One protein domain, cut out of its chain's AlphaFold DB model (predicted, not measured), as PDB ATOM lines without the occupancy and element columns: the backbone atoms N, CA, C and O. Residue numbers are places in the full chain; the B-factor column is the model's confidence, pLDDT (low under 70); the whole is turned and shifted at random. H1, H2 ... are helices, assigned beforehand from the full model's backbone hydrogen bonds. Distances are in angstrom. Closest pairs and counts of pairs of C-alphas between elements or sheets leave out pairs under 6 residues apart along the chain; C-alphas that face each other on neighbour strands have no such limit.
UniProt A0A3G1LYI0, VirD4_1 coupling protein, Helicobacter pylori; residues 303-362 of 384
ATOM      1  N   TYR A 303       0.212  -3.434 178.546       92.56
ATOM      2  CA  TYR A 303       1.024  -4.650 178.663       92.56
ATOM      3  C   TYR A 303       0.618  -5.786 177.716       92.56
ATOM      4  O   TYR A 303       1.376  -6.743 177.572       92.56
ATOM      5  N   VAL A 304      -0.520  -5.681 177.016       92.25
ATOM      6  CA  VAL A 304      -0.997  -6.713 176.070       92.25
ATOM      7  C   VAL A 304       0.079  -7.103 175.042       92.25
ATOM      8  O   VAL A 304       0.308  -8.298 174.863       92.25
ATOM      9  N   PRO A 305       0.795  -6.157 174.395       91.31
ATOM     10  CA  PRO A 305       1.812  -6.498 173.398       91.31
ATOM     11  C   PRO A 305       3.085  -7.113 173.994       91.31
ATOM     12  O   PRO A 305       3.909  -7.630 173.246       91.31
ATOM     13  N   LEU A 306       3.273  -7.014 175.315       89.62
ATOM     14  CA  LEU A 306       4.476  -7.467 176.017       89.62
ATOM     15  C   LEU A 306       4.352  -8.904 176.542       89.62
ATOM     16  O   LEU A 306       5.348  -9.484 176.979       89.62
ATOM     17  N   ILE A 307       3.156  -9.501 176.496       90.50
ATOM     18  CA  ILE A 307       2.988 -10.931 176.764       90.50
ATOM     19  C   ILE A 307       3.553 -11.718 175.580       90.50
ATOM     20  O   ILE A 307       3.090 -11.593 174.445       90.50
ATOM     21  N   ASN A 308       4.575 -12.527 175.846       89.00
ATOM     22  CA  ASN A 308       5.271 -13.294 174.827       89.00
ATOM     23  C   ASN A 308       4.355 -14.427 174.323       89.00
ATOM     24  O   ASN A 308       3.844 -15.188 175.144       89.00
ATOM     25  N   PRO A 309       4.175 -14.607 173.002       88.94
ATOM     26  CA  PRO A 309       3.376 -15.701 172.449       88.94
ATOM     27  C   PRO A 309       3.830 -17.113 172.832       88.94
ATOM     28  O   PRO A 309       3.058 -18.048 172.670       88.94
ATOM     29  N   GLN A 310       5.066 -17.302 173.293       87.25
ATOM     30  CA  GLN A 310       5.559 -18.588 173.804       87.25
ATOM     31  C   GLN A 310       5.185 -18.822 175.273       87.25
ATOM     32  O   GLN A 310       5.245 -19.953 175.747       87.25
ATOM     33  N   SER A 311       4.790 -17.768 175.992       86.69
ATOM     34  CA  SER A 311       4.443 -17.851 177.405       86.69
ATOM     35  C   SER A 311       3.088 -18.509 177.620       86.69
ATOM     36  O   SER A 311       2.130 -18.232 176.897       86.69
ATOM     37  N   ARG A 312       2.969 -19.323 178.674       86.75
ATOM     38  CA  ARG A 312       1.682 -19.891 179.108       86.75
ATOM     39  C   ARG A 312       0.637 -18.813 179.403       86.75
ATOM     40  O   ARG A 312      -0.534 -18.995 179.077       86.75
ATOM     41  N   PHE A 313       1.060 -17.641 179.882       90.25
ATOM     42  CA  PHE A 313       0.166 -16.509 180.145       90.25
ATOM     43  C   PHE A 313      -0.497 -15.967 178.872       90.25
ATOM     44  O   PHE A 313      -1.550 -15.334 178.939       90.25
ATOM     45  N   TYR A 314       0.055 -16.262 177.691       90.06
ATOM     46  CA  TYR A 314      -0.588 -15.934 176.423       90.06
ATOM     47  C   TYR A 314      -1.911 -16.696 176.232       90.06
ATOM     48  O   TYR A 314      -2.859 -16.154 175.662       90.06
ATOM     49  N   THR A 315      -2.012 -17.917 176.770       88.75
ATOM     50  CA  THR A 315      -3.255 -18.710 176.770       88.75
ATOM     51  C   THR A 315      -4.290 -18.201 177.774       88.75
ATOM     52  O   THR A 315      -5.491 -18.404 177.591       88.75
ATOM     53  N   GLU A 316      -3.849 -17.517 178.832       89.75
ATOM     54  CA  GLU A 316      -4.723 -16.811 179.772       89.75
ATOM     55  C   GLU A 316      -5.230 -15.490 179.175       89.75
ATOM     56  O   GLU A 316      -6.360 -15.091 179.448       89.75
ATOM     57  N   LEU A 317      -4.437 -14.851 178.310       92.56
ATOM     58  CA  LEU A 317      -4.775 -13.594 177.643       92.56
ATOM     59  C   LEU A 317      -5.739 -13.771 176.456       92.56
ATOM     60  O   LEU A 317      -6.729 -13.042 176.337       92.56
ATOM     61  N   TYR A 318      -5.451 -14.725 175.567       93.25
ATOM     62  CA  TYR A 318      -6.197 -14.955 174.328       93.25
ATOM     63  C   TYR A 318      -6.885 -16.322 174.317       93.25
ATOM     64  O   TYR A 318      -6.364 -17.311 174.832       93.25
ATOM     65  N   GLU A 319      -8.040 -16.413 173.658       91.69
ATOM     66  CA  GLU A 319      -8.610 -17.711 173.295       91.69
ATOM     67  C   GLU A 319      -7.698 -18.375 172.261       91.69
ATOM     68  O   GLU A 319      -7.622 -17.914 171.128       91.69
ATOM     69  N   CYS A 320      -6.983 -19.436 172.631       88.06
ATOM     70  CA  CYS A 320      -6.073 -20.133 171.723       88.06
ATOM     71  C   CYS A 320      -6.774 -21.261 170.952       88.06
ATOM     72  O   CYS A 320      -7.785 -21.810 171.395       88.06
ATOM     73  N   GLN A 321      -6.250 -21.593 169.772       87.25
ATOM     74  CA  GLN A 321      -6.672 -22.761 169.003       87.25
ATOM     75  C   GLN A 321      -6.315 -24.037 169.776       87.25
ATOM     76  O   GLN A 321      -5.232 -24.138 170.352       87.25
ATOM     77  N   SER A 322      -7.229 -25.004 169.796       84.19
ATOM     78  CA  SER A 322      -7.095 -26.267 170.528       84.19
ATOM     79  C   SER A 322      -7.216 -27.453 169.574       84.19
ATOM     80  O   SER A 322      -8.027 -27.419 168.650       84.19
ATOM     81  N   SER A 323      -6.427 -28.489 169.829       82.00
ATOM     82  CA  SER A 323      -6.449 -29.804 169.180       82.00
ATOM     83  C   SER A 323      -6.654 -30.890 170.243       82.00
ATOM     84  O   SER A 323      -6.594 -30.585 171.435       82.00
ATOM     85  N   ASP A 324      -6.850 -32.145 169.835       77.31
ATOM     86  CA  ASP A 324      -7.069 -33.272 170.760       77.31
ATOM     87  C   ASP A 324      -5.933 -33.444 171.790       77.31
ATOM     88  O   ASP A 324      -6.167 -33.932 172.890       77.31
ATOM     89  N   ASN A 325      -4.725 -32.957 171.472       74.44
ATOM     90  CA  ASN A 325      -3.533 -33.029 172.324       74.44
ATOM     91  C   ASN A 325      -3.180 -31.684 173.006       74.44
ATOM     92  O   ASN A 325      -2.029 -31.462 173.378       74.44
ATOM     93  N   GLY A 326      -4.137 -30.755 173.130       81.56
ATOM     94  CA  GLY A 326      -3.946 -29.454 173.789       81.56
ATOM     95  C   GLY A 326      -3.864 -28.262 172.828       81.56
ATOM     96  O   GLY A 326      -4.376 -28.300 171.706       81.56
ATOM     97  N   PHE A 327      -3.264 -27.151 173.272       85.38
ATOM     98  CA  PHE A 327      -3.196 -25.916 172.478       85.38
ATOM     99  C   PHE A 327      -2.271 -26.043 171.262       85.38
ATOM    100  O   PHE A 327      -1.141 -26.520 171.367       85.38
ATOM    101  N   VAL A 328      -2.722 -25.526 170.117       85.94
ATOM    102  CA  VAL A 328      -1.935 -25.492 168.880       85.94
ATOM    103  C   VAL A 328      -0.802 -24.474 169.020       85.94
ATOM    104  O   VAL A 328      -1.035 -23.296 169.319       85.94
ATOM    105  N   LYS A 329       0.429 -24.935 168.782       85.81
ATOM    106  CA  LYS A 329       1.639 -24.110 168.762       85.81
ATOM    107  C   LYS A 329       2.292 -24.146 167.383       85.81
ATOM    108  O   LYS A 329       2.498 -25.223 166.834       85.81
ATOM    109  N   GLU A 330       2.693 -22.989 166.872       85.94
ATOM    110  CA  GLU A 330       3.492 -22.863 165.649       85.94
ATOM    111  C   GLU A 330       4.860 -22.276 166.012       85.94
ATOM    112  O   GLU A 330       4.941 -21.218 166.639       85.94
ATOM    113  N   ASN A 331       5.954 -22.976 165.687       83.81
ATOM    114  CA  ASN A 331       7.319 -22.587 166.088       83.81
ATOM    115  C   ASN A 331       7.441 -22.274 167.600       83.81
ATOM    116  O   ASN A 331       8.084 -21.306 168.012       83.81
ATOM    117  N   GLY A 332       6.752 -23.061 168.437       81.94
ATOM    118  CA  GLY A 332       6.714 -22.894 169.894       81.94
ATOM    119  C   GLY A 332       5.807 -21.765 170.409       81.94
ATOM    120  O   GLY A 332       5.723 -21.576 171.620       81.94
ATOM    121  N   ARG A 333       5.114 -21.026 169.535       85.25
ATOM    122  CA  ARG A 333       4.217 -19.914 169.895       85.25
ATOM    123  C   ARG A 333       2.763 -20.368 169.914       85.25
ATOM    124  O   ARG A 333       2.309 -20.995 168.963       85.25
ATOM    125  N   TYR A 334       2.027 -20.024 170.965       87.12
ATOM    126  CA  TYR A 334       0.593 -20.280 171.068       87.12
ATOM    127  C   TYR A 334      -0.190 -19.484 170.013       87.12
ATOM    128  O   TYR A 334       0.001 -18.275 169.845       87.12
ATOM    129  N   MET A 335      -1.110 -20.161 169.327       89.19
ATOM    130  CA  MET A 335      -1.913 -19.561 168.261       89.19
ATOM    131  C   MET A 335      -3.261 -19.078 168.796       89.19
ATOM    132  O   MET A 335      -4.121 -19.877 169.157       89.19
ATOM    133  N   ALA A 336      -3.463 -17.759 168.833       89.94
ATOM    134  CA  ALA A 336      -4.743 -17.160 169.209       89.94
ATOM    135  C   ALA A 336      -5.797 -17.375 168.106       89.94
ATOM    136  O   ALA A 336      -5.498 -17.253 166.918       89.94
ATOM    137  N   LYS A 337      -7.047 -17.634 168.493       89.44
ATOM    138  CA  LYS A 337      -8.214 -17.577 167.611       89.44
ATOM    139  C   LYS A 337      -8.387 -16.142 167.123       89.44
ATOM    140  O   LYS A 337      -8.325 -15.187 167.902       89.44
ATOM    141  N   VAL A 338      -8.588 -16.006 165.820       88.06
ATOM    142  CA  VAL A 338      -8.759 -14.721 165.147       88.06
ATOM    143  C   VAL A 338     -10.189 -14.653 164.630       88.06
ATOM    144  O   VAL A 338     -10.592 -15.487 163.826       88.06
ATOM    145  N   GLU A 339     -10.945 -13.660 165.088       85.50
ATOM    146  CA  GLU A 339     -12.283 -13.337 164.583       85.50
ATOM    147  C   GLU A 339     -12.203 -11.956 163.917       85.50
ATOM    148  O   GLU A 339     -11.702 -11.002 164.511       85.50
ATOM    149  N   ASN A 340     -12.634 -11.841 162.657       83.44
ATOM    150  CA  ASN A 340     -12.593 -10.588 161.881       83.44
ATOM    151  C   ASN A 340     -11.209  -9.900 161.834       83.44
ATOM    152  O   ASN A 340     -11.112  -8.677 161.819       83.44
ATOM    153  N   GLY A 341     -10.124 -10.681 161.830       82.25
ATOM    154  CA  GLY A 341      -8.750 -10.161 161.798       82.25
ATOM    155  C   GLY A 341      -8.203  -9.687 163.152       82.25
ATOM    156  O   GLY A 341      -7.043  -9.286 163.222       82.25
ATOM    157  N   VAL A 342      -8.986  -9.775 164.234       86.12
ATOM    158  CA  VAL A 342      -8.566  -9.405 165.593       86.12
ATOM    159  C   VAL A 342      -8.432 -10.660 166.457       86.12
ATOM    160  O   VAL A 342      -9.283 -11.550 166.437       86.12
ATOM    161  N   LYS A 343      -7.341 -10.750 167.225       89.81
ATOM    162  CA  LYS A 343      -7.145 -11.835 168.197       89.81
ATOM    163  C   LYS A 343      -8.185 -11.714 169.308       89.81
ATOM    164  O   LYS A 343      -8.290 -10.663 169.942       89.81
ATOM    165  N   LYS A 344      -8.911 -12.793 169.578       90.69
ATOM    166  CA  LYS A 344      -9.979 -12.796 170.579       90.69
ATOM    167  C   LYS A 344      -9.412 -12.867 171.996       90.69
ATOM    168  O   LYS A 344      -8.910 -13.907 172.422       90.69
ATOM    169  N   MET A 345      -9.450 -11.741 172.707       91.12
ATOM    170  CA  MET A 345      -9.046 -11.661 174.116       91.12
ATOM    171  C   MET A 345     -10.132 -12.235 175.021       91.12
ATOM    172  O   MET A 345     -11.319 -12.008 174.784       91.12
ATOM    173  N   LYS A 346      -9.726 -12.936 176.083       90.88
ATOM    174  CA  LYS A 346     -10.674 -13.383 177.108       90.88
ATOM    175  C   LYS A 346     -11.211 -12.171 177.895       90.88
ATOM    176  O   LYS A 346     -10.469 -11.209 178.120       90.88
ATOM    177  N   PRO A 347     -12.487 -12.182 178.320       90.06
ATOM    178  CA  PRO A 347     -13.062 -11.083 179.095       90.06
ATOM    179  C   PRO A 347     -12.472 -11.020 180.514       90.06
ATOM    180  O   PRO A 347     -12.114 -12.045 181.087       90.06
ATOM    181  N   ASN A 348     -12.419  -9.816 181.100       88.56
ATOM    182  CA  ASN A 348     -12.006  -9.555 182.491       88.56
ATOM    183  C   ASN A 348     -10.595 -10.045 182.878       88.56
ATOM    184  O   ASN A 348     -10.321 -10.303 184.050       88.56
ATOM    185  N   VAL A 349      -9.683 -10.163 181.912       90.75
ATOM    186  CA  VAL A 349      -8.293 -10.546 182.186       90.75
ATOM    187  C   VAL A 349      -7.520  -9.373 182.787       90.75
ATOM    188  O   VAL A 349      -7.447  -8.294 182.198       90.75
ATOM    189  N   ASN A 350      -6.874  -9.600 183.934       92.75
ATOM    190  CA  ASN A 350      -5.897  -8.664 184.485       92.75
ATOM    191  C   ASN A 350      -4.550  -8.833 183.762       92.75
ATOM    192  O   ASN A 350      -3.699  -9.627 184.163       92.75
ATOM    193  N   VAL A 351      -4.383  -8.090 182.668       93.19
ATOM    194  CA  VAL A 351      -3.201  -8.168 181.795       93.19
ATOM    195  C   VAL A 351      -1.916  -7.787 182.530       93.19
ATOM    196  O   VAL A 351      -0.878  -8.406 182.314       93.19
ATOM    197  N   GLU A 352      -1.981  -6.792 183.413       91.56
ATOM    198  CA  GLU A 352      -0.833  -6.319 184.187       91.56
ATOM    199  C   GLU A 352      -0.306  -7.425 185.114       91.56
ATOM    200  O   GLU A 352       0.887  -7.723 185.122       91.56
ATOM    201  N   LEU A 353      -1.210  -8.125 185.809       92.25
ATOM    202  CA  LEU A 353      -0.855  -9.265 186.653       92.25
ATOM    203  C   LEU A 353      -0.236 -10.414 185.846       92.25
ATOM    204  O   LEU A 353       0.733 -11.023 186.303       92.25
ATOM    205  N   LEU A 354      -0.777 -10.717 184.661       92.75
ATOM    206  CA  LEU A 354      -0.191 -11.725 183.771       92.75
ATOM    207  C   LEU A 354       1.228 -11.338 183.354       92.75
ATOM    208  O   LEU A 354       2.127 -12.178 183.359       92.75
ATOM    209  N   TRP A 355       1.445 -10.061 183.046       92.50
ATOM    210  CA  TRP A 355       2.763  -9.567 182.678       92.50
ATOM    211  C   TRP A 355       3.744  -9.634 183.852       92.50
ATOM    212  O   TRP A 355       4.848 -10.144 183.676       92.50
ATOM    213  N   TYR A 356       3.342  -9.245 185.066       90.94
ATOM    214  CA  TYR A 356       4.190  -9.395 186.253       90.94
ATOM    215  C   TYR A 356       4.599 -10.848 186.506       90.94
ATOM    216  O   TYR A 356       5.768 -11.113 186.788       90.94
ATOM    217  N   LYS A 357       3.665 -11.797 186.365       89.81
ATOM    218  CA  LYS A 357       3.975 -13.228 186.484       89.81
ATOM    219  C   LYS A 357       4.958 -13.683 185.402       89.81
ATOM    220  O   LYS A 357       5.918 -14.380 185.718       89.81
ATOM    221  N   GLN A 358       4.780 -13.230 184.158       89.25
ATOM    222  CA  GLN A 358       5.708 -13.513 183.059       89.25
ATOM    223  C   GLN A 358       7.121 -12.988 183.337       89.25
ATOM    224  O   GLN A 358       8.103 -13.688 183.091       89.25
ATOM    225  N   VAL A 359       7.236 -11.761 183.847       87.88
ATOM    226  CA  VAL A 359       8.527 -11.156 184.207       87.88
ATOM    227  C   VAL A 359       9.171 -11.899 185.379       87.88
ATOM    228  O   VAL A 359      10.383 -12.109 185.370       87.88
ATOM    229  N   ALA A 360       8.380 -12.337 186.362       85.12
ATOM    230  CA  ALA A 360       8.869 -13.107 187.504       85.12
ATOM    231  C   ALA A 360       9.453 -14.471 187.100       85.12
ATOM    232  O   ALA A 360      10.386 -14.941 187.749       85.12
ATOM    233  N   GLU A 361       8.958 -15.078 186.017       83.00
ATOM    234  CA  GLU A 361       9.553 -16.290 185.443       83.00
ATOM    235  C   GLU A 361      10.911 -16.021 184.779       83.00
ATOM    236  O   GLU A 361      11.699 -16.943 184.652       83.00
ATOM    237  N   GLN A 362      11.217 -14.776 184.398       75.12
ATOM    238  CA  GLN A 362      12.454 -14.315 183.744       75.12
ATOM    239  C   GLN A 362      12.756 -14.908 182.357       75.12
ATOM    240  O   GLN A 362      13.377 -14.204 181.560       75.12
TER     241      GLN A 362
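This is residues 303 to 362 of the 384 residues of the protein "VirD4_1 coupling protein" of Helicobacter pylori (UniProt A0A3G1LYI0). This domain has little regular structure: the helix H2 forms one end, the short helix H1 packs on it, and a long loop, residues 318 to 350, reaches away to the other end and returns to H2. Three short antiparallel pairings fold that loop back on itself. The printed part has 60 residues, with H1 then H2 along the chain and no named strand; the class is all helix, with 16 residues in named elements. It is compact, with a radius of gyration of the C-alphas of 11.4 A and spans of 30 by 23 by 16 A.

Start at H2, residues 351 to 361, and look next at H1, residues 313 to 317. They touch; the closest C-alphas are those of Phe 313 and Leu 354, 6.0 A apart. In both helices every O i to N i+4 pair is within hydrogen-bond range. In the loop, find residues 322 to 323 paired with 326 to 327, 329 to 330 with 333 to 334, and 338 to 339 with 342 to 343.

Find C-alpha 351 at (-3.201, -8.168, 181.795); from there H2 runs 15.6 A to C-alpha 361 at (9.553, -16.290, 185.443). H1 begins at C-alpha 313, (0.166, -16.509, 180.145), and covers 6.3 A.

The C-alphas farthest apart, those of Asn 340 and Ala 360, are 33.5 A apart. The link from H1 to H2 is long, 33 residues. The printed part has no cut, and no printed residue is under 70 in pLDDT.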